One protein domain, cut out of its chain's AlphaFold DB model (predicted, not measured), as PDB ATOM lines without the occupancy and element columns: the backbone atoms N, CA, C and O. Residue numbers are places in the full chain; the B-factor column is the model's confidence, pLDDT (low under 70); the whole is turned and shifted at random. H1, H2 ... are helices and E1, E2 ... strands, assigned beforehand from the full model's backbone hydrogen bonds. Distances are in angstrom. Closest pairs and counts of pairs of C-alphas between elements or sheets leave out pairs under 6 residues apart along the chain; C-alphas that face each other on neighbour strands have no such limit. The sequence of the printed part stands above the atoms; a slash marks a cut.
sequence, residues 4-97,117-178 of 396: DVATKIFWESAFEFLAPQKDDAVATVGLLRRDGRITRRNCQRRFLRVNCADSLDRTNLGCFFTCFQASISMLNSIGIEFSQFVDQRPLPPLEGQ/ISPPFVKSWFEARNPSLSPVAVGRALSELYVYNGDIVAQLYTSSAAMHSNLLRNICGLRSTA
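AT A GLANCE: This is residues 4 to 97 and 117 to 178 of the 396 residues of the protein "Synaptojanin (N-terminal domain), putative" of Trypanosoma cruzi (strain CL Brener) (UniProt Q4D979). Two long helices, H2 and H4, lie side by side in opposite ways and make the core; the shorter H5 folds back along H4, and H1 crosses H2. The small strand hairpin E1-E2 lies at one end of the long axis. The printed part has 156 residues, in the order H1 E1 E2 H2 H3 H4 H5, mostly helix, with one antiparallel sheet, E1 - E2. It is compact, with a radius of gyration of the C-alphas of 16.5 A, and elongated, spanning 54 by 34 by 31 A.

HOW THE PARTS SIT: Begin at the hairpin of E1, residues 29 to 32, and E2, residues 38 to 42, antiparallel at 151 degrees; find N 31 and O 39 at 2.7 A and N 29 and O 42 at 3.0 A, within hydrogen-bond range. H2, residues 56 to 78, touches H4, residues 136 to 158, at a shallow tilt of 32 degrees, opposite ways; their closest C-alphas, of Asn 60 and Gly 150, are 6.1 A apart. H4 and H5, residues 165 to 172, form a helical hairpin and touch, closest at C-alphas 140 and 172, 4.4 A. H1, residues 4 to 18, touches H2 with H2's residues 62 to 66 alone, at a steep tilt of 61 degrees; the closest C-alphas, of Trp 11 and Thr 66, are 7.5 A apart. H3, residues 125 to 128, only just touches H1, with 3 pairs of C-alphas within 8 A; the closest are those of Asp 4 and Trp 125, 6.3 A. Each O i to N i+4 pair is within hydrogen-bond range in H1, H4 and H5, and 18 of 19 in H2; H3 is too short for one.

IN THESE COORDINATES: Find C-alpha 4 at (4.549, -7.000, 44.665); from there H1 runs 20.5 A. H2 runs 32.6 A from C-alpha 56 at (-5.973, 3.536, 57.478), and H4 32.2 A. H5 ends at C-alpha 172, (-7.583, 3.218, 37.728).

THE WHOLE: The C-alphas farthest apart, of Asp 35 and Ala 178, are 55.0 A apart. Residues 98 to 116 are not printed, and C-alphas 97 and 117 are 27.3 A apart across the cut. The link from E2 to H2 is long. Look for pLDDT under 70 at residues 23, 53 to 54, 88 and 96 to 97.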
ATOM      1  N   ASP A   4       4.972  -5.711  45.231       82.53
ATOM      2  CA  ASP A   4       4.549  -7.000  44.665       82.53
ATOM      3  C   ASP A   4       4.749  -8.187  45.622       82.53
ATOM      4  O   ASP A   4       3.894  -9.069  45.718       82.53
ATOM      5  N   VAL A   5       5.869  -8.210  46.355       85.71
ATOM      6  CA  VAL A   5       6.163  -9.282  47.320       85.71
ATOM      7  C   VAL A   5       5.216  -9.188  48.513       85.71
ATOM      8  O   VAL A   5       4.700 -10.210  48.961       85.71
ATOM      9  N   ALA A   6       4.945  -7.971  48.994       85.21
ATOM     10  CA  ALA A   6       3.995  -7.740  50.077       85.21
ATOM     11  C   ALA A   6       2.567  -8.151  49.678       85.21
ATOM     12  O   ALA A   6       1.913  -8.871  50.429       85.21
ATOM     13  N   THR A   7       2.114  -7.777  48.475       87.83
ATOM     14  CA  THR A   7       0.802  -8.169  47.934       87.83
ATOM     15  C   THR A   7       0.677  -9.686  47.813       87.83
ATOM     16  O   THR A   7      -0.344 -10.249  48.202       87.83
ATOM     17  N   LYS A   8       1.726 -10.368  47.331       89.62
ATOM     18  CA  LYS A   8       1.748 -11.834  47.254       89.62
ATOM     19  C   LYS A   8       1.593 -12.484  48.633       89.62
ATOM     20  O   LYS A   8       0.712 -13.321  48.803       89.62
ATOM     21  N   ILE A   9       2.411 -12.085  49.610       87.99
ATOM     22  CA  ILE A   9       2.358 -12.632  50.980       87.99
ATOM     23  C   ILE A   9       0.989 -12.360  51.616       87.99
ATOM     24  O   ILE A   9       0.420 -13.235  52.276       87.99
ATOM     25  N   PHE A  10       0.444 -11.160  51.394       88.80
ATOM     26  CA  PHE A  10      -0.885 -10.788  51.863       88.80
ATOM     27  C   PHE A  10      -1.963 -11.710  51.286       88.80
ATOM     28  O   PHE A  10      -2.764 -12.240  52.049       88.80
ATOM     29  N   TRP A  11      -1.968 -11.954  49.973       90.86
ATOM     30  CA  TRP A  11      -2.936 -12.861  49.356       90.86
ATOM     31  C   TRP A  11      -2.786 -14.304  49.818       90.86
ATOM     32  O   TRP A  11      -3.798 -14.930  50.124       90.86
ATOM     33  N   GLU A  12      -1.559 -14.824  49.904       88.72
ATOM     34  CA  GLU A  12      -1.311 -16.181  50.407       88.72
ATOM     35  C   GLU A  12      -1.903 -16.342  51.817       88.72
ATOM     36  O   GLU A  12      -2.692 -17.256  52.051       88.72
ATOM     37  N   SER A  13      -1.639 -15.384  52.711       86.68
ATOM     38  CA  SER A  13      -2.142 -15.406  54.092       86.68
ATOM     39  C   SER A  13      -3.663 -15.208  54.175       86.68
ATOM     40  O   SER A  13      -4.361 -15.912  54.905       86.68
ATOM     41  N   ALA A  14      -4.203 -14.244  53.424       87.24
ATOM     42  CA  ALA A  14      -5.623 -13.905  53.458       87.24
ATOM     43  C   ALA A  14      -6.494 -15.037  52.908       87.24
ATOM     44  O   ALA A  14      -7.523 -15.359  53.501       87.24
ATOM     45  N   PHE A  15      -6.097 -15.662  51.795       86.69
ATOM     46  CA  PHE A  15      -6.887 -16.717  51.158       86.69
ATOM     47  C   PHE A  15      -6.659 -18.095  51.768       86.69
ATOM     48  O   PHE A  15      -7.581 -18.906  51.733       86.69
ATOM     49  N   GLU A  16      -5.526 -18.334  52.437       84.45
ATOM     50  CA  GLU A  16      -5.412 -19.472  53.355       84.45
ATOM     51  C   GLU A  16      -6.478 -19.397  54.461       84.45
ATOM     52  O   GLU A  16      -7.085 -20.409  54.815       84.45
ATOM     53  N   PHE A  17      -6.773 -18.195  54.970       85.18
ATOM     54  CA  PHE A  17      -7.817 -18.007  55.975       85.18
ATOM     55  C   PHE A  17      -9.236 -18.008  55.388       85.18
ATOM     56  O   PHE A  17     -10.125 -18.673  55.926       85.18
ATOM     57  N   LEU A  18      -9.477 -17.248  54.317       86.86
ATOM     58  CA  LEU A  18     -10.817 -17.038  53.760       86.86
ATOM     59  C   LEU A  18     -11.354 -18.261  53.006       86.86
ATOM     60  O   LEU A  18     -12.557 -18.509  53.064       86.86
ATOM     61  N   ALA A  19     -10.484 -19.012  52.329       84.24
ATOM     62  CA  ALA A  19     -10.857 -20.162  51.509       84.24
ATOM     63  C   ALA A  19      -9.804 -21.290  51.587       84.24
ATOM     64  O   ALA A  19      -9.145 -21.595  50.589       84.24
ATOM     65  N   PRO A  20      -9.614 -21.937  52.758       79.82
ATOM     66  CA  PRO A  20      -8.637 -23.020  52.905       79.82
ATOM     67  C   PRO A  20      -8.988 -24.269  52.091       79.82
ATOM     68  O   PRO A  20      -8.105 -25.079  51.810       79.82
ATOM     69  N   GLN A  21     -10.268 -24.463  51.763       78.29
ATOM     70  CA  GLN A  21     -10.750 -25.559  50.930       78.29
ATOM     71  C   GLN A  21     -11.285 -25.020  49.605       78.29
ATOM     72  O   GLN A  21     -11.792 -23.904  49.528       78.29
ATOM     73  N   LYS A  22     -11.218 -25.843  48.555       70.55
ATOM     74  CA  LYS A  22     -11.658 -25.477  47.200       70.55
ATOM     75  C   LYS A  22     -13.137 -25.056  47.127       70.55
ATOM     76  O   LYS A  22     -13.494 -24.273  46.254       70.55
ATOM     77  N   ASP A  23     -13.963 -25.549  48.051       68.09
ATOM     78  CA  ASP A  23     -15.406 -25.287  48.100       68.09
ATOM     79  C   ASP A  23     -15.800 -24.179  49.095       68.09
ATOM     80  O   ASP A  23     -16.988 -23.874  49.245       68.09
ATOM     81  N   ASP A  24     -14.832 -23.560  49.783       76.22
ATOM     82  CA  ASP A  24     -15.126 -22.475  50.716       76.22
ATOM     83  C   ASP A  24     -15.554 -21.202  49.976       76.22
ATOM     84  O   ASP A  24     -14.956 -20.752  48.997       76.22
ATOM     85  N   ALA A  25     -16.631 -20.603  50.474       78.40
ATOM     86  CA  ALA A  25     -17.284 -19.485  49.823       78.40
ATOM     87  C   ALA A  25     -16.754 -18.145  50.340       78.40
ATOM     88  O   ALA A  25     -17.058 -17.734  51.462       78.40
ATOM     89  N   VAL A  26     -16.021 -17.430  49.486       86.02
ATOM     90  CA  VAL A  26     -15.584 -16.044  49.747       86.02
ATOM     91  C   VAL A  26     -16.723 -15.027  49.642       86.02
ATOM     92  O   VAL A  26     -16.609 -13.920  50.155       86.02
ATOM     93  N   ALA A  27     -17.832 -15.413  49.010       87.81
ATOM     94  CA  ALA A  27     -19.044 -14.619  48.876       87.81
ATOM     95  C   ALA A  27     -20.287 -15.508  49.030       87.81
ATOM     96  O   ALA A  27     -20.261 -16.709  48.745       87.81
ATOM     97  N   THR A  28     -21.397 -14.917  49.467       90.01
ATOM     98  CA  THR A  28     -22.697 -15.600  49.491       90.01
ATOM     99  C   THR A  28     -23.260 -15.660  48.075       90.01
ATOM    100  O   THR A  28     -23.426 -14.629  47.430       90.01
ATOM    101  N   VAL A  29     -23.572 -16.864  47.594       87.11
ATOM    102  CA  VAL A  29     -24.072 -17.093  46.230       87.11
ATOM    103  C   VAL A  29     -25.456 -17.726  46.300       87.11
ATOM    104  O   VAL A  29     -25.648 -18.771  46.928       87.11
ATOM    105  N   GLY A  30     -26.424 -17.093  45.639       88.66
ATOM    106  CA  GLY A  30     -27.769 -17.618  45.425       88.66
ATOM    107  C   GLY A  30     -27.925 -18.260  44.045       88.66
ATOM    108  O   GLY A  30     -27.197 -17.944  43.112       88.66
ATOM    109  N   LEU A  31     -28.895 -19.160  43.921       88.96
ATOM    110  CA  LEU A  31     -29.362 -19.752  42.675       88.96
ATOM    111  C   LEU A  31     -30.836 -19.385  42.493       88.96
ATOM    112  O   LEU A  31     -31.667 -19.771  43.322       88.96
ATOM    113  N   LEU A  32     -31.151 -18.684  41.405       90.14
ATOM    114  CA  LEU A  32     -32.520 -18.491  40.936       90.14
ATOM    115  C   LEU A  32     -32.937 -19.725  40.128       90.14
ATOM    116  O   LEU A  32     -32.361 -20.024  39.083       90.14
ATOM    117  N   ARG A  33     -33.907 -20.480  40.639       89.60
ATOM    118  CA  ARG A  33     -34.464 -21.651  39.955       89.60
ATOM    119  C   ARG A  33     -35.447 -21.217  38.863       89.60
ATOM    120  O   ARG A  33     -35.967 -20.106  38.883       89.60
ATOM    121  N   ARG A  34     -35.739 -22.120  37.918       92.58
ATOM    122  CA  ARG A  34     -36.684 -21.870  36.806       92.58
ATOM    123  C   ARG A  34     -38.114 -21.561  37.267       92.58
ATOM    124  O   ARG A  34     -38.854 -20.934  36.526       92.58
ATOM    125  N   ASP A  35     -38.489 -21.990  38.470       94.16
ATOM    126  CA  ASP A  35     -39.783 -21.716  39.108       94.16
ATOM    127  C   ASP A  35     -39.817 -20.368  39.862       94.16
ATOM    128  O   ASP A  35     -40.780 -20.082  40.569       94.16
ATOM    129  N   GLY A  36     -38.756 -19.557  39.760       93.72
ATOM    130  CA  GLY A  36     -38.620 -18.280  40.461       93.72
ATOM    131  C   GLY A  36     -38.154 -18.400  41.915       93.72
ATOM    132  O   GLY A  36     -37.899 -17.381  42.556       93.72
ATOM    133  N   ARG A  37     -37.990 -19.614  42.462       93.46
ATOM    134  CA  ARG A  37     -37.501 -19.782  43.837       93.46
ATOM    135  C   ARG A  37     -36.014 -19.460  43.919       93.46
ATOM    136  O   ARG A  37     -35.204 -19.968  43.146       93.46
ATOM    137  N   ILE A  38     -35.640 -18.671  44.920       92.78
ATOM    138  CA  ILE A  38     -34.243 -18.368  45.222       92.78
ATOM    139  C   ILE A  38     -33.762 -19.348  46.287       92.78
ATOM    140  O   ILE A  38     -34.355 -19.469  47.355       92.78
ATOM    141  N   THR A  39     -32.673 -20.055  46.000       91.41
ATOM    142  CA  THR A  39     -32.026 -20.948  46.968       91.41
ATOM    143  C   THR A  39     -30.589 -20.528  47.194       91.41
ATOM    144  O   THR A  39     -29.871 -20.223  46.249       91.41
ATOM    145  N   ARG A  40     -30.144 -20.493  48.450       90.31
ATOM    146  CA  ARG A  40     -28.751 -20.183  48.774       90.31
ATOM    147  C   ARG A  40     -27.883 -21.392  48.424       90.31
ATOM    148  O   ARG A  40     -28.061 -22.448  49.024       90.31
ATOM    149  N   ARG A  41     -26.954 -21.233  47.478       86.25
ATOM    150  CA  ARG A  41     -25.964 -22.258  47.118       86.25
ATOM    151  C   ARG A  41     -24.859 -22.284  48.165       86.25
ATOM    152  O   ARG A  41     -24.648 -23.299  48.813       86.25
ATOM    153  N   ASN A  42     -24.244 -21.123  48.385       84.82
ATOM    154  CA  ASN A  42     -23.110 -20.941  49.280       84.82
ATOM    155  C   ASN A  42     -23.332 -19.716  50.178       84.82
ATOM    156  O   ASN A  42     -24.040 -18.784  49.800       84.82
ATOM    157  N   CYS A  43     -22.717 -19.702  51.360       88.98
ATOM    158  CA  CYS A  43     -22.764 -18.570  52.285       88.98
ATOM    159  C   CYS A  43     -21.346 -18.196  52.694       88.98
ATOM    160  O   CYS A  43     -20.586 -19.084  53.081       88.98
ATOM    161  N   GLN A  44     -21.021 -16.906  52.668       90.70
ATOM    162  CA  GLN A  44     -19.783 -16.422  53.262       90.70
ATOM    163  C   GLN A  44     -19.793 -16.729  54.766       90.70
ATOM    164  O   GLN A  44     -20.743 -16.382  55.469       90.70
ATOM    165  N   ARG A  45     -18.754 -17.417  55.246       88.05
ATOM    166  CA  ARG A  45     -18.619 -17.842  56.656       88.05
ATOM    167  C   ARG A  45     -17.458 -17.181  57.386       88.05
ATOM    168  O   ARG A  45     -17.340 -17.323  58.597       88.05
ATOM    169  N   ARG A  46     -16.577 -16.508  56.649       89.98
ATOM    170  CA  ARG A  46     -15.333 -15.934  57.161       89.98
ATOM    171  C   ARG A  46     -15.191 -14.514  56.648       89.98
ATOM    172  O   ARG A  46     -15.627 -14.199  55.539       89.98
ATOM    173  N   PHE A  47     -14.572 -13.669  57.455       89.70
ATOM    174  CA  PHE A  47     -14.263 -12.295  57.094       89.70
ATOM    175  C   PHE A  47     -12.821 -11.982  57.475       89.70
ATOM    176  O   PHE A  47     -12.306 -12.497  58.466       89.70
ATOM    177  N   LEU A  48     -12.174 -11.141  56.676       86.99
ATOM    178  CA  LEU A  48     -10.833 -10.655  56.956       86.99
ATOM    179  C   LEU A  48     -10.950  -9.314  57.677       86.99
ATOM    180  O   LEU A  48     -11.497  -8.360  57.128       86.99
ATOM    181  N   ARG A  49     -10.419  -9.237  58.896       87.88
ATOM    182  CA  ARG A  49     -10.256  -7.973  59.615       87.88
ATOM    183  C   ARG A  49      -8.818  -7.505  59.458       87.88
ATOM    184  O   ARG A  49      -7.902  -8.142  59.970       87.88
ATOM    185  N   VAL A  50      -8.637  -6.380  58.780       82.70
ATOM    186  CA  VAL A  50      -7.345  -5.699  58.698       82.70
ATOM    187  C   VAL A  50      -7.349  -4.589  59.744       82.70
ATOM    188  O   VAL A  50      -8.237  -3.741  59.746       82.70
ATOM    189  N   ASN A  51      -6.404  -4.628  60.679       81.41
ATOM    190  CA  ASN A  51      -6.289  -3.597  61.706       81.41
ATOM    191  C   ASN A  51      -5.477  -2.412  61.172       81.41
ATOM    192  O   ASN A  51      -4.443  -2.597  60.532       81.41
ATOM    193  N   CYS A  52      -5.908  -1.197  61.508       77.69
ATOM    194  CA  CYS A  52      -5.204   0.048  61.202       77.69
ATOM    195  C   CYS A  52      -4.009   0.271  62.146       77.69
ATOM    196  O   CYS A  52      -3.974   1.276  62.845       77.69
ATOM    197  N   ALA A  53      -3.058  -0.667  62.221       53.37
ATOM    198  CA  ALA A  53      -1.928  -0.547  63.151       53.37
ATOM    199  C   ALA A  53      -1.033   0.670  62.837       53.37
ATOM    200  O   ALA A  53      -0.609   1.352  63.760       53.37
ATOM    201  N   ASP A  54      -0.832   0.982  61.548       58.50
ATOM    202  CA  ASP A  54       0.037   2.092  61.118       58.50
ATOM    203  C   ASP A  54      -0.673   3.119  60.227       58.50
ATOM    204  O   ASP A  54      -0.425   4.319  60.322       58.50
ATOM    205  N   SER A  55      -1.548   2.672  59.322       73.14
ATOM    206  CA  SER A  55      -2.313   3.586  58.478       73.14
ATOM    207  C   SER A  55      -3.627   2.972  58.022       73.14
ATOM    208  O   SER A  55      -3.684   1.838  57.540       73.14
ATOM    209  N   LEU A  56      -4.685   3.776  58.129       79.82
ATOM    210  CA  LEU A  56      -5.973   3.536  57.478       79.82
ATOM    211  C   LEU A  56      -5.789   3.186  55.994       79.82
ATOM    212  O   LEU A  56      -6.475   2.332  55.440       79.82
ATOM    213  N   ASP A  57      -4.809   3.825  55.374       80.04
ATOM    214  CA  ASP A  57      -4.494   3.689  53.968       80.04
ATOM    215  C   ASP A  57      -4.018   2.269  53.596       80.04
ATOM    216  O   ASP A  57      -4.485   1.694  52.610       80.04
ATOM    217  N   ARG A  58      -3.157   1.643  54.418       83.56
ATOM    218  CA  ARG A  58      -2.755   0.231  54.240       83.56
ATOM    219  C   ARG A  58      -3.934  -0.721  54.439       83.56
ATOM    220  O   ARG A  58      -4.048  -1.706  53.712       83.56
ATOM    221  N   THR A  59      -4.830  -0.412  55.376       89.07
ATOM    222  CA  THR A  59      -6.073  -1.169  55.571       89.07
ATOM    223  C   THR A  59      -6.955  -1.107  54.325       89.07
ATOM    224  O   THR A  59      -7.393  -2.145  53.835       89.07
ATOM    225  N   ASN A  60      -7.148   0.086  53.758       91.77
ATOM    226  CA  ASN A  60      -7.933   0.287  52.541       91.77
ATOM    227  C   ASN A  60      -7.338  -0.471  51.338       91.77
ATOM    228  O   ASN A  60      -8.077  -1.115  50.592       91.77
ATOM    229  N   LEU A  61      -6.005  -0.482  51.198       90.34
ATOM    230  CA  LEU A  61      -5.306  -1.310  50.207       90.34
ATOM    231  C   LEU A  61      -5.569  -2.810  50.408       90.34
ATOM    232  O   LEU A  61      -5.892  -3.512  49.449       90.34
ATOM    233  N   GLY A  62      -5.477  -3.310  51.644       90.25
ATOM    234  CA  GLY A  62      -5.788  -4.706  51.965       90.25
ATOM    235  C   GLY A  62      -7.232  -5.088  51.611       90.25
ATOM    236  O   GLY A  62      -7.476  -6.164  51.053       90.25
ATOM    237  N   CYS A  63      -8.186  -4.189  51.862       92.86
ATOM    238  CA  CYS A  63      -9.585  -4.371  51.477       92.86
ATOM    239  C   CYS A  63      -9.758  -4.421  49.952       92.86
ATOM    240  O   CYS A  63     -10.392  -5.352  49.454       92.86
ATOM    241  N   PHE A  64      -9.136  -3.498  49.206       94.44
ATOM    242  CA  PHE A  64      -9.138  -3.513  47.739       94.44
ATOM    243  C   PHE A  64      -8.626  -4.852  47.189       94.44
ATOM    244  O   PHE A  64      -9.323  -5.520  46.422       94.44
ATOM    245  N   PHE A  65      -7.440  -5.285  47.624       93.02
ATOM    246  CA  PHE A  65      -6.814  -6.515  47.138       93.02
ATOM    247  C   PHE A  65      -7.629  -7.771  47.466       93.02
ATOM    248  O   PHE A  65      -7.635  -8.721  46.680       93.02
ATOM    249  N   THR A  66      -8.331  -7.785  48.599       92.58
ATOM    250  CA  THR A  66      -9.239  -8.880  48.976       92.58
ATOM    251  C   THR A  66     -10.508  -8.863  48.121       92.58
ATOM    252  O   THR A  66     -10.931  -9.899  47.606       92.58
ATOM    253  N   CYS A  67     -11.098  -7.682  47.915       94.39
ATOM    254  CA  CYS A  67     -12.309  -7.491  47.118       94.39
ATOM    255  C   CYS A  67     -12.092  -7.838  45.637       94.39
ATOM    256  O   CYS A  67     -12.955  -8.457  45.011       94.39
ATOM    257  N   PHE A  68     -10.915  -7.520  45.093       94.68
ATOM    258  CA  PHE A  68     -10.523  -7.897  43.737       94.68
ATOM    259  C   PHE A  68     -10.559  -9.422  43.539       94.68
ATOM    260  O   PHE A  68     -11.234  -9.921  42.640       94.68
ATOM    261  N   GLN A  69      -9.920 -10.176  44.436       92.35
ATOM    262  CA  GLN A  69      -9.915 -11.644  44.413       92.35
ATOM    263  C   GLN A  69     -11.317 -12.244  44.625       92.35
ATOM    264  O   GLN A  69     -11.710 -13.187  43.937       92.35
ATOM    265  N   ALA A  70     -12.114 -11.673  45.537       91.95
ATOM    266  CA  ALA A  70     -13.505 -12.081  45.723       91.95
ATOM    267  C   ALA A  70     -14.337 -11.867  44.444       91.95
ATOM    268  O   ALA A  70     -15.150 -12.719  44.091       91.95
ATOM    269  N   SER A  71     -14.090 -10.781  43.704       92.59
ATOM    270  CA  SER A  71     -14.776 -10.486  42.440       92.59
ATOM    271  C   SER A  71     -14.468 -11.507  41.348       92.59
ATOM    272  O   SER A  71     -15.387 -11.952  40.660       92.59
ATOM    273  N   ILE A  72     -13.216 -11.970  41.253       91.85
ATOM    274  CA  ILE A  72     -12.831 -13.088  40.374       91.85
ATOM    275  C   ILE A  72     -13.665 -14.337  40.708       91.85
ATOM    276  O   ILE A  72     -14.223 -14.978  39.815       91.85
ATOM    277  N   SER A  73     -13.813 -14.675  41.993       88.84
ATOM    278  CA  SER A  73     -14.631 -15.817  42.422       88.84
ATOM    279  C   SER A  73     -16.127 -15.629  42.146       88.84
ATOM    280  O   SER A  73     -16.808 -16.601  41.809       88.84
ATOM    281  N   MET A  74     -16.659 -14.413  42.296       90.11
ATOM    282  CA  MET A  74     -18.072 -14.112  42.038       90.11
ATOM    283  C   MET A  74     -18.414 -14.263  40.555       90.11
ATOM    284  O   MET A  74     -19.375 -14.954  40.224       90.11
ATOM    285  N   LEU A  75     -17.598 -13.703  39.660       90.62
ATOM    286  CA  LEU A  75     -17.801 -13.824  38.214       90.62
ATOM    287  C   LEU A  75     -17.738 -15.283  37.744       90.62
ATOM    288  O   LEU A  75     -18.639 -15.737  37.038       90.62
ATOM    289  N   ASN A  76     -16.753 -16.046  38.234       87.61
ATOM    290  CA  ASN A  76     -16.669 -17.485  37.972       87.61
ATOM    291  C   ASN A  76     -17.903 -18.248  38.474       87.61
ATOM    292  O   ASN A  76     -18.372 -19.169  37.814       87.61
ATOM    293  N   SER A  77     -18.462 -17.861  39.627       85.04
ATOM    294  CA  SER A  77     -19.647 -18.520  40.196       85.04
ATOM    295  C   SER A  77     -20.919 -18.285  39.377       85.04
ATOM    296  O   SER A  77     -21.815 -19.129  39.407       85.04
ATOM    297  N   ILE A  78     -20.996 -17.155  38.666       86.66
ATOM    298  CA  ILE A  78     -22.123 -16.779  37.797       86.66
ATOM    299  C   ILE A  78     -21.904 -17.292  36.358       86.66
ATOM    300  O   ILE A  78     -22.850 -17.352  35.579       86.66
ATOM    301  N   GLY A  79     -20.687 -17.724  36.009       87.20
ATOM    302  CA  GLY A  79     -20.343 -18.177  34.658       87.20
ATOM    303  C   GLY A  79     -20.154 -17.026  33.667       87.20
ATOM    304  O   GLY A  79     -20.337 -17.216  32.469       87.20
ATOM    305  N   ILE A  80     -19.821 -15.830  34.163       89.07
ATOM    306  CA  ILE A  80     -19.512 -14.667  33.331       89.07
ATOM    307  C   ILE A  80     -18.022 -14.709  32.995       89.07
ATOM    308  O   ILE A  80     -17.176 -14.641  33.889       89.07
ATOM    309  N   GLU A  81     -17.698 -14.811  31.708       88.96
ATOM    310  CA  GLU A  81     -16.310 -14.819  31.249       88.96
ATOM    311  C   GLU A  81     -15.648 -13.443  31.409       88.96
ATOM    312  O   GLU A  81     -16.247 -12.403  31.125       88.96
ATOM    313  N   PHE A  82     -14.367 -13.420  31.788       89.97
ATOM    314  CA  PHE A  82     -13.604 -12.168  31.913       89.97
ATOM    315  C   PHE A  82     -13.448 -11.426  30.582       89.97
ATOM    316  O   PHE A  82     -13.319 -10.203  30.579       89.97
ATOM    317  N   SER A  83     -13.538 -12.153  29.463       84.50
ATOM    318  CA  SER A  83     -13.561 -11.623  28.097       84.50
ATOM    319  C   SER A  83     -14.694 -10.619  27.864       84.50
ATOM    320  O   SER A  83     -14.570  -9.774  26.987       84.50
ATOM    321  N   GLN A  84     -15.773 -10.655  28.655       86.16
ATOM    322  CA  GLN A  84     -16.877  -9.696  28.556       86.16
ATOM    323  C   GLN A  84     -16.540  -8.327  29.166       86.16
ATOM    324  O   GLN A  84     -17.199  -7.335  28.863       86.16
ATOM    325  N   PHE A  85     -15.490  -8.246  29.988       85.82
ATOM    326  CA  PHE A  85     -15.017  -7.022  30.638       85.82
ATOM    327  C   PHE A  85     -13.772  -6.470  29.937       85.82
ATOM    328  O   PHE A  85     -12.742  -6.225  30.574       85.82
ATOM    329  N   VAL A  86     -13.851  -6.310  28.612       77.47
ATOM    330  CA  VAL A  86     -12.726  -5.806  27.816       77.47
ATOM    331  C   VAL A  86     -12.397  -4.374  28.225       77.47
ATOM    332  O   VAL A  86     -13.214  -3.465  28.092       77.47
ATOM    333  N   ASP A  87     -11.161  -4.170  28.661       80.36
ATOM    334  CA  ASP A  87     -10.537  -2.860  28.779       80.36
ATOM    335  C   ASP A  87      -9.290  -2.859  27.889       80.36
ATOM    336  O   ASP A  87      -8.499  -3.804  27.908       80.36
ATOM    337  N   GLN A  88      -9.119  -1.809  27.087       69.25
ATOM    338  CA  GLN A  88      -8.031  -1.707  26.111       69.25
ATOM    339  C   GLN A  88      -6.645  -1.593  26.756       69.25
ATOM    340  O   GLN A  88      -5.633  -1.782  26.084       69.25
ATOM    341  N   ARG A  89      -6.568  -1.259  28.047       81.35
ATOM    342  CA  ARG A  89      -5.295  -1.026  28.734       81.35
ATOM    343  C   ARG A  89      -5.130  -2.048  29.859       81.35
ATOM    344  O   ARG A  89      -5.961  -2.021  30.768       81.35
ATOM    345  N   PRO A  90      -4.060  -2.864  29.890       81.74
ATOM    346  CA  PRO A  90      -3.812  -3.782  31.002       81.74
ATOM    347  C   PRO A  90      -3.658  -3.026  32.331       81.74
ATOM    348  O   PRO A  90      -3.378  -1.822  32.350       81.74
ATOM    349  N   LEU A  91      -3.821  -3.731  33.454       89.35
ATOM    350  CA  LEU A  91      -3.498  -3.155  34.759       89.35
ATOM    351  C   LEU A  91      -1.990  -2.819  34.809       89.35
ATOM    352  O   LEU A  91      -1.161  -3.619  34.346       89.35
ATOM    353  N   PRO A  92      -1.607  -1.641  35.331       90.13
ATOM    354  CA  PRO A  92      -0.204  -1.258  35.432       90.13
ATOM    355  C   PRO A  92       0.544  -2.117  36.472       90.13
ATOM    356  O   PRO A  92      -0.088  -2.753  37.326       90.13
ATOM    357  N   PRO A  93       1.887  -2.184  36.407       88.01
ATOM    358  CA  PRO A  93       2.683  -2.723  37.510       88.01
ATOM    359  C   PRO A  93       2.446  -1.920  38.799       88.01
ATOM    360  O   PRO A  93       2.102  -0.739  38.747       88.01
ATOM    361  N   LEU A  94       2.635  -2.555  39.960       85.97
ATOM    362  CA  LEU A  94       2.634  -1.838  41.235       85.97
ATOM    363  C   LEU A  94       3.989  -1.152  41.396       85.97
ATOM    364  O   LEU A  94       4.962  -1.760  41.833       85.97
ATOM    365  N   GLU A  95       4.059   0.119  41.030       71.57
ATOM    366  CA  GLU A  95       5.235   0.929  41.324       71.57
ATOM    367  C   GLU A  95       5.216   1.290  42.813       71.57
ATOM    368  O   GLU A  95       4.299   1.947  43.312       71.57
ATOM    369  N   GLY A  96       6.214   0.797  43.548       60.44
ATOM    370  CA  GLY A  96       6.456   1.256  44.907       60.44
ATOM    371  C   GLY A  96       6.924   2.703  44.861       60.44
ATOM    372  O   GLY A  96       7.856   3.022  44.130       60.44
ATOM    373  N   GLN A  97       6.300   3.575  45.646       52.79
ATOM    374  CA  GLN A  97       6.876   4.887  45.901       52.79
ATOM    375  C   GLN A  97       8.169   4.653  46.697       52.79
ATOM    376  O   GLN A  97       8.126   3.986  47.734       52.79
ATOM    377  N   ILE A 117      -2.240 -20.694  46.802       74.13
ATOM    378  CA  ILE A 117      -3.625 -20.252  46.620       74.13
ATOM    379  C   ILE A 117      -4.282 -21.116  45.530       74.13
ATOM    380  O   ILE A 117      -3.710 -21.310  44.452       74.13
ATOM    381  N   SER A 118      -5.450 -21.681  45.840       72.97
ATOM    382  CA  SER A 118      -6.191 -22.541  44.911       72.97
ATOM    383  C   SER A 118      -6.914 -21.705  43.844       72.97
ATOM    384  O   SER A 118      -7.327 -20.583  44.137       72.97
ATOM    385  N   PRO A 119      -7.119 -22.226  42.619       75.64
ATOM    386  CA  PRO A 119      -8.004 -21.586  41.646       75.64
ATOM    387  C   PRO A 119      -9.389 -21.303  42.262       75.64
ATOM    388  O   PRO A 119      -9.860 -22.125  43.052       75.64
ATOM    389  N   PRO A 120     -10.059 -20.191  41.906       82.29
ATOM    390  CA  PRO A 120      -9.777 -19.322  40.760       82.29
ATOM    391  C   PRO A 120      -8.897 -18.095  41.062       82.29
ATOM    392  O   PRO A 120      -8.815 -17.191  40.238       82.29
ATOM    393  N   PHE A 121      -8.278 -18.018  42.238       88.00
ATOM    394  CA  PHE A 121      -7.545 -16.829  42.673       88.00
ATOM    395  C   PHE A 121      -6.179 -16.688  41.986       88.00
ATOM    396  O   PHE A 121      -5.513 -17.679  41.674       88.00
ATOM    397  N   VAL A 122      -5.733 -15.443  41.807       90.28
ATOM    398  CA  VAL A 122      -4.400 -15.119  41.270       90.28
ATOM    399  C   VAL A 122      -3.347 -15.117  42.382       90.28
ATOM    400  O   VAL A 122      -3.626 -14.726  43.513       90.28
ATOM    401  N   LYS A 123      -2.115 -15.538  42.088       87.75
ATOM    402  CA  LYS A 123      -1.036 -15.682  43.089       87.75
ATOM    403  C   LYS A 123      -0.169 -14.440  43.247       87.75
ATOM    404  O   LYS A 123       0.532 -14.292  44.242       87.75
ATOM    405  N   SER A 124      -0.145 -13.574  42.240       90.34
ATOM    406  CA  SER A 124       0.695 -12.374  42.222       90.34
ATOM    407  C   SER A 124       0.051 -11.272  41.397       90.34
ATOM    408  O   SER A 124      -0.779 -11.550  40.530       90.34
ATOM    409  N   TRP A 125       0.423 -10.016  41.653       91.90
ATOM    410  CA  TRP A 125      -0.104  -8.911  40.854       91.90
ATOM    411  C   TRP A 125       0.265  -9.054  39.373       91.90
ATOM    412  O   TRP A 125      -0.502  -8.670  38.499       91.90
ATOM    413  N   PHE A 126       1.392  -9.702  39.066       88.83
ATOM    414  CA  PHE A 126       1.743 -10.067  37.697       88.83
ATOM    415  C   PHE A 126       0.670 -10.945  37.027       88.83
ATOM    416  O   PHE A 126       0.272 -10.660  35.901       88.83
ATOM    417  N   GLU A 127       0.140 -11.956  37.725       90.19
ATOM    418  CA  GLU A 127      -0.983 -12.769  37.227       90.19
ATOM    419  C   GLU A 127      -2.283 -11.958  37.128       90.19
ATOM    420  O   GLU A 127      -3.017 -12.102  36.154       90.19
ATOM    421  N   ALA A 128      -2.538 -11.052  38.078       91.12
ATOM    422  CA  ALA A 128      -3.690 -10.142  38.045       91.12
ATOM    423  C   ALA A 128      -3.680  -9.187  36.839       91.12
ATOM    424  O   ALA A 128      -4.709  -8.654  36.447       91.12
ATOM    425  N   ARG A 129      -2.523  -8.947  36.219       89.71
ATOM    426  CA  ARG A 129      -2.430  -8.116  35.009       89.71
ATOM    427  C   ARG A 129      -2.797  -8.875  33.735       89.71
ATOM    428  O   ARG A 129      -2.944  -8.244  32.693       89.71
ATOM    429  N   ASN A 130      -2.939 -10.201  33.801       87.94
ATOM    430  CA  ASN A 130      -3.324 -11.030  32.667       87.94
ATOM    431  C   ASN A 130      -4.861 -11.026  32.494       87.94
ATOM    432  O   ASN A 130      -5.562 -11.568  33.356       87.94
ATOM    433  N   PRO A 131      -5.401 -10.499  31.375       87.06
ATOM    434  CA  PRO A 131      -6.848 -10.439  31.137       87.06
ATOM    435  C   PRO A 131      -7.537 -11.811  31.068       87.06
ATOM    436  O   PRO A 131      -8.744 -11.906  31.259       87.06
ATOM    437  N   SER A 132      -6.782 -12.886  30.806       86.92
ATOM    438  CA  SER A 132      -7.323 -14.255  30.816       86.92
ATOM    439  C   SER A 132      -7.577 -14.798  32.225       86.92
ATOM    440  O   SER A 132      -8.371 -15.719  32.389       86.92
ATOM    441  N   LEU A 133      -6.922 -14.231  33.243       88.48
ATOM    442  CA  LEU A 133      -7.027 -14.674  34.636       88.48
ATOM    443  C   LEU A 133      -7.868 -13.729  35.494       88.48
ATOM    444  O   LEU A 133      -8.310 -14.124  36.572       88.48
ATOM    445  N   SER A 134      -8.083 -12.487  35.051       89.92
ATOM    446  CA  SER A 134      -8.873 -11.525  35.814       89.92
ATOM    447  C   SER A 134      -9.506 -10.423  34.946       89.92
ATOM    448  O   SER A 134      -8.954 -10.045  33.911       89.92
ATOM    449  N   PRO A 135     -10.661  -9.878  35.369       91.17
ATOM    450  CA  PRO A 135     -11.386  -8.824  34.655       91.17
ATOM    451  C   PRO A 135     -10.736  -7.437  34.849       91.17
ATOM    452  O   PRO A 135     -10.941  -6.772  35.867       91.17
ATOM    453  N   VAL A 136      -9.991  -6.957  33.850       91.08
ATOM    454  CA  VAL A 136      -9.245  -5.681  33.926       91.08
ATOM    455  C   VAL A 136     -10.150  -4.487  34.260       91.08
ATOM    456  O   VAL A 136      -9.825  -3.714  35.164       91.08
ATOM    457  N   ALA A 137     -11.305  -4.357  33.592       92.16
ATOM    458  CA  ALA A 137     -12.240  -3.254  33.838       92.16
ATOM    459  C   ALA A 137     -12.767  -3.243  35.284       92.16
ATOM    460  O   ALA A 137     -12.873  -2.186  35.904       92.16
ATOM    461  N   VAL A 138     -13.037  -4.422  35.856       93.18
ATOM    462  CA  VAL A 138     -13.480  -4.556  37.254       93.18
ATOM    463  C   VAL A 138     -12.355  -4.165  38.207       93.18
ATOM    464  O   VAL A 138     -12.605  -3.452  39.172       93.18
ATOM    465  N   GLY A 139     -11.108  -4.556  37.919       93.47
ATOM    466  CA  GLY A 139      -9.944  -4.121  38.695       93.47
ATOM    467  C   GLY A 139      -9.814  -2.599  38.764       93.47
ATOM    468  O   GLY A 139      -9.577  -2.052  39.840       93.47
ATOM    469  N   ARG A 140     -10.041  -1.901  37.645       93.44
ATOM    470  CA  ARG A 140     -10.040  -0.433  37.606       93.44
ATOM    471  C   ARG A 140     -11.200   0.195  38.358       93.44
ATOM    472  O   ARG A 140     -10.956   1.082  39.170       93.44
ATOM    473  N   ALA A 141     -12.421  -0.273  38.110       94.13
ATOM    474  CA  ALA A 141     -13.616   0.249  38.768       94.13
ATOM    475  C   ALA A 141     -13.543   0.065  40.291       94.13
ATOM    476  O   ALA A 141     -13.833   0.989  41.048       94.13
ATOM    477  N   LEU A 142     -13.077  -1.103  40.753       95.84
ATOM    478  CA  LEU A 142     -12.804  -1.330  42.170       95.84
ATOM    479  C   LEU A 142     -11.721  -0.379  42.673       95.84
ATOM    480  O   LEU A 142     -11.889   0.223  43.724       95.84
ATOM    481  N   SER A 143     -10.626  -0.202  41.936       94.79
ATOM    482  CA  SER A 143      -9.553   0.687  42.377       94.79
ATOM    483  C   SER A 143     -10.038   2.126  42.548       94.79
ATOM    484  O   SER A 143      -9.764   2.745  43.570       94.79
ATOM    485  N   GLU A 144     -10.829   2.635  41.603       94.92
ATOM    486  CA  GLU A 144     -11.468   3.950  41.692       94.92
ATOM    487  C   GLU A 144     -12.408   4.061  42.902       94.92
ATOM    488  O   GLU A 144     -12.287   5.001  43.688       94.92
ATOM    489  N   LEU A 145     -13.276   3.066  43.121       96.05
ATOM    490  CA  LEU A 145     -14.148   3.012  44.296       96.05
ATOM    491  C   LEU A 145     -13.343   3.077  45.603       96.05
ATOM    492  O   LEU A 145     -13.701   3.814  46.521       96.05
ATOM    493  N   TYR A 146     -12.241   2.329  45.684       95.07
ATOM    494  CA  TYR A 146     -11.391   2.296  46.870       95.07
ATOM    495  C   TYR A 146     -10.532   3.560  47.032       95.07
ATOM    496  O   TYR A 146     -10.209   3.898  48.171       95.07
ATOM    497  N   VAL A 147     -10.208   4.298  45.961       92.94
ATOM    498  CA  VAL A 147      -9.635   5.656  46.072       92.94
ATOM    499  C   VAL A 147     -10.616   6.567  46.803       92.94
ATOM    500  O   VAL A 147     -10.254   7.145  47.826       92.94
ATOM    501  N   TYR A 148     -11.865   6.643  46.334       93.01
ATOM    502  CA  TYR A 148     -12.879   7.500  46.952       93.01
ATOM    503  C   TYR A 148     -13.222   7.073  48.377       93.01
ATOM    504  O   TYR A 148     -13.326   7.920  49.259       93.01
ATOM    505  N   ASN A 149     -13.344   5.767  48.626       92.82
ATOM    506  CA  ASN A 149     -13.556   5.250  49.975       92.82
ATOM    507  C   ASN A 149     -12.415   5.661  50.916       92.82
ATOM    508  O   ASN A 149     -12.667   6.152  52.014       92.82
ATOM    509  N   GLY A 150     -11.164   5.508  50.471       91.14
ATOM    510  CA  GLY A 150      -9.994   5.929  51.234       91.14
ATOM    511  C   GLY A 150     -10.026   7.421  51.554       91.14
ATOM    512  O   GLY A 150      -9.867   7.792  52.714       91.14
ATOM    513  N   ASP A 151     -10.283   8.266  50.553       88.91
ATOM    514  CA  ASP A 151     -10.325   9.721  50.721       88.91
ATOM    515  C   ASP A 151     -11.464  10.170  51.649       88.91
ATOM    516  O   ASP A 151     -11.235  11.009  52.514       88.91
ATOM    517  N   ILE A 152     -12.662   9.585  51.541       87.97
ATOM    518  CA  ILE A 152     -13.791   9.903  52.432       87.97
ATOM    519  C   ILE A 152     -13.451   9.545  53.880       87.97
ATOM    520  O   ILE A 152     -13.630  10.368  54.779       87.97
ATOM    521  N   VAL A 153     -12.939   8.336  54.127       86.72
ATOM    522  CA  VAL A 153     -12.627   7.901  55.495       86.72
ATOM    523  C   VAL A 153     -11.442   8.694  56.063       86.72
ATOM    524  O   VAL A 153     -11.474   9.084  57.231       86.72
ATOM    525  N   ALA A 154     -10.427   9.006  55.250       85.06
ATOM    526  CA  ALA A 154      -9.307   9.853  55.661       85.06
ATOM    527  C   ALA A 154      -9.750  11.293  55.969       85.06
ATOM    528  O   ALA A 154      -9.289  11.869  56.960       85.06
ATOM    529  N   GLN A 155     -10.679  11.842  55.183       82.73
ATOM    530  CA  GLN A 155     -11.256  13.162  55.410       82.73
ATOM    531  C   GLN A 155     -12.062  13.196  56.713       82.73
ATOM    532  O   GLN A 155     -11.908  14.130  57.489       82.73
ATOM    533  N   LEU A 156     -12.868  12.169  56.997       78.07
ATOM    534  CA  LEU A 156     -13.629  12.082  58.249       78.07
ATOM    535  C   LEU A 156     -12.723  11.943  59.480       78.07
ATOM    536  O   LEU A 156     -13.034  12.497  60.530       78.07
ATOM    537  N   TYR A 157     -11.616  11.206  59.358       75.44
ATOM    538  CA  TYR A 157     -10.743  10.902  60.492       75.44
ATOM    539  C   TYR A 157      -9.655  11.956  60.738       75.44
ATOM    540  O   TYR A 157      -9.277  12.203  61.877       75.44
ATOM    541  N   THR A 158      -9.117  12.572  59.683       77.69
ATOM    542  CA  THR A 158      -7.967  13.490  59.784       77.69
ATOM    543  C   THR A 158      -8.146  14.816  59.056       77.69
ATOM    544  O   THR A 158      -7.228  15.632  59.105       77.69
ATOM    545  N   SER A 159      -9.283  15.046  58.390       77.39
ATOM    546  CA  SER A 159      -9.505  16.197  57.498       77.39
ATOM    547  C   SER A 159      -8.464  16.325  56.379       77.39
ATOM    548  O   SER A 159      -8.139  17.418  55.928       77.39
ATOM    549  N   SER A 160      -7.923  15.199  55.915       80.48
ATOM    550  CA  SER A 160      -6.922  15.171  54.851       80.48
ATOM    551  C   SER A 160      -7.213  14.066  53.840       80.48
ATOM    552  O   SER A 160      -7.940  13.117  54.134       80.48
ATOM    553  N   ALA A 161      -6.581  14.151  52.667       82.76
ATOM    554  CA  ALA A 161      -6.613  13.085  51.669       82.76
ATOM    555  C   ALA A 161      -5.976  11.784  52.192       82.76
ATOM    556  O   ALA A 161      -5.144  11.804  53.105       82.76
ATOM    557  N   ALA A 162      -6.315  10.642  51.591       84.56
ATOM    558  CA  ALA A 162      -5.699   9.359  51.921       84.56
ATOM    559  C   ALA A 162      -4.206   9.336  51.532       84.56
ATOM    560  O   ALA A 162      -3.858   9.593  50.373       84.56
ATOM    561  N   MET A 163      -3.311   8.992  52.475       78.42
ATOM    562  CA  MET A 163      -1.910   8.694  52.141       78.42
ATOM    563  C   MET A 163      -1.884   7.384  51.345       78.42
ATOM    564  O   MET A 163      -2.799   6.581  51.431       78.42
ATOM    565  N   HIS A 164      -0.875   7.141  50.515       79.00
ATOM    566  CA  HIS A 164      -0.757   5.912  49.708       79.00
ATOM    567  C   HIS A 164      -1.909   5.625  48.715       79.00
ATOM    568  O   HIS A 164      -1.896   4.583  48.056       79.00
ATOM    569  N   SER A 165      -2.857   6.550  48.521       85.64
ATOM    570  CA  SER A 165      -3.905   6.436  47.496       85.64
ATOM    571  C   SER A 165      -3.336   6.443  46.075       85.64
ATOM    572  O   SER A 165      -3.963   5.896  45.169       85.64
ATOM    573  N   ASN A 166      -2.118   6.970  45.881       87.67
ATOM    574  CA  ASN A 166      -1.410   6.985  44.598       87.67
ATOM    575  C   ASN A 166      -1.286   5.594  43.960       87.67
ATOM    576  O   ASN A 166      -1.413   5.480  42.744       87.67
ATOM    577  N   LEU A 167      -1.127   4.529  44.758       89.08
ATOM    578  CA  LEU A 167      -1.073   3.166  44.225       89.08
ATOM    579  C   LEU A 167      -2.386   2.789  43.519       89.08
ATOM    580  O   LEU A 167      -2.370   2.318  42.385       89.08
ATOM    581  N   LEU A 168      -3.526   3.046  44.166       92.01
ATOM    582  CA  LEU A 168      -4.850   2.784  43.593       92.01
ATOM    583  C   LEU A 168      -5.185   3.760  42.457       92.01
ATOM    584  O   LEU A 168      -5.731   3.349  41.431       92.01
ATOM    585  N   ARG A 169      -4.814   5.039  42.598       92.15
ATOM    586  CA  ARG A 169      -4.980   6.061  41.553       92.15
ATOM    587  C   ARG A 169      -4.271   5.646  40.267       92.15
ATOM    588  O   ARG A 169      -4.867   5.732  39.199       92.15
ATOM    589  N   ASN A 170      -3.060   5.098  40.371       91.31
ATOM    590  CA  ASN A 170      -2.321   4.584  39.220       91.31
ATOM    591  C   ASN A 170      -3.048   3.409  38.544       91.31
ATOM    592  O   ASN A 170      -3.131   3.375  37.317       91.31
ATOM    593  N   ILE A 171      -3.638   2.483  39.311       91.57
ATOM    594  CA  ILE A 171      -4.377   1.326  38.769       91.57
ATOM    595  C   ILE A 171      -5.603   1.762  37.947       91.57
ATOM    596  O   ILE A 171      -5.807   1.252  36.839       91.57
ATOM    597  N   CYS A 172      -6.409   2.705  38.451       91.52
ATOM    598  CA  CYS A 172      -7.583   3.218  37.728       91.52
ATOM    599  C   CYS A 172      -7.257   4.322  36.706       91.52
ATOM    600  O   CYS A 172      -8.092   4.633  35.860       91.52
ATOM    601  N   GLY A 173      -6.040   4.875  36.721       87.40
ATOM    602  CA  GLY A 173      -5.613   5.948  35.819       87.40
ATOM    603  C   GLY A 173      -6.039   7.352  36.262       87.40
ATOM    604  O   GLY A 173      -6.092   8.263  35.435       87.40
ATOM    605  N   LEU A 174      -6.344   7.538  37.549       88.52
ATOM    606  CA  LEU A 174      -6.549   8.856  38.146       88.52
ATOM    607  C   LEU A 174      -5.208   9.569  38.355       88.52
ATOM    608  O   LEU A 174      -4.163   8.946  38.542       88.52
ATOM    609  N   ARG A 175      -5.240  10.905  38.369       86.51
ATOM    610  CA  ARG A 175      -4.049  11.712  38.670       86.51
ATOM    611  C   ARG A 175      -3.567  11.421  40.094       86.51
ATOM    612  O   ARG A 175      -4.376  11.390  41.029       86.51
ATOM    613  N   SER A 176      -2.253  11.239  40.238       82.36
ATOM    614  CA  SER A 176      -1.592  11.167  41.543       82.36
ATOM    615  C   SER A 176      -1.861  12.446  42.340       82.36
ATOM    616  O   SER A 176      -1.914  13.543  41.779       82.36
ATOM    617  N   THR A 177      -2.059  12.298  43.644       81.75
ATOM    618  CA  THR A 177      -2.265  13.405  44.583       81.75
ATOM    619  C   THR A 177      -0.943  13.913  45.144       81.75
ATOM    620  O   THR A 177       0.134  13.462  44.750       81.75
ATOM    621  N   ALA A 178      -1.026  14.867  46.077       79.75
ATOM    622  CA  ALA A 178       0.113  15.350  46.846       79.75
ATOM    623  C   ALA A 178       0.943  14.191  47.425       79.75
ATOM    624  O   ALA A 178       0.425  13.107  47.707       79.75
TER     625      ALA A 178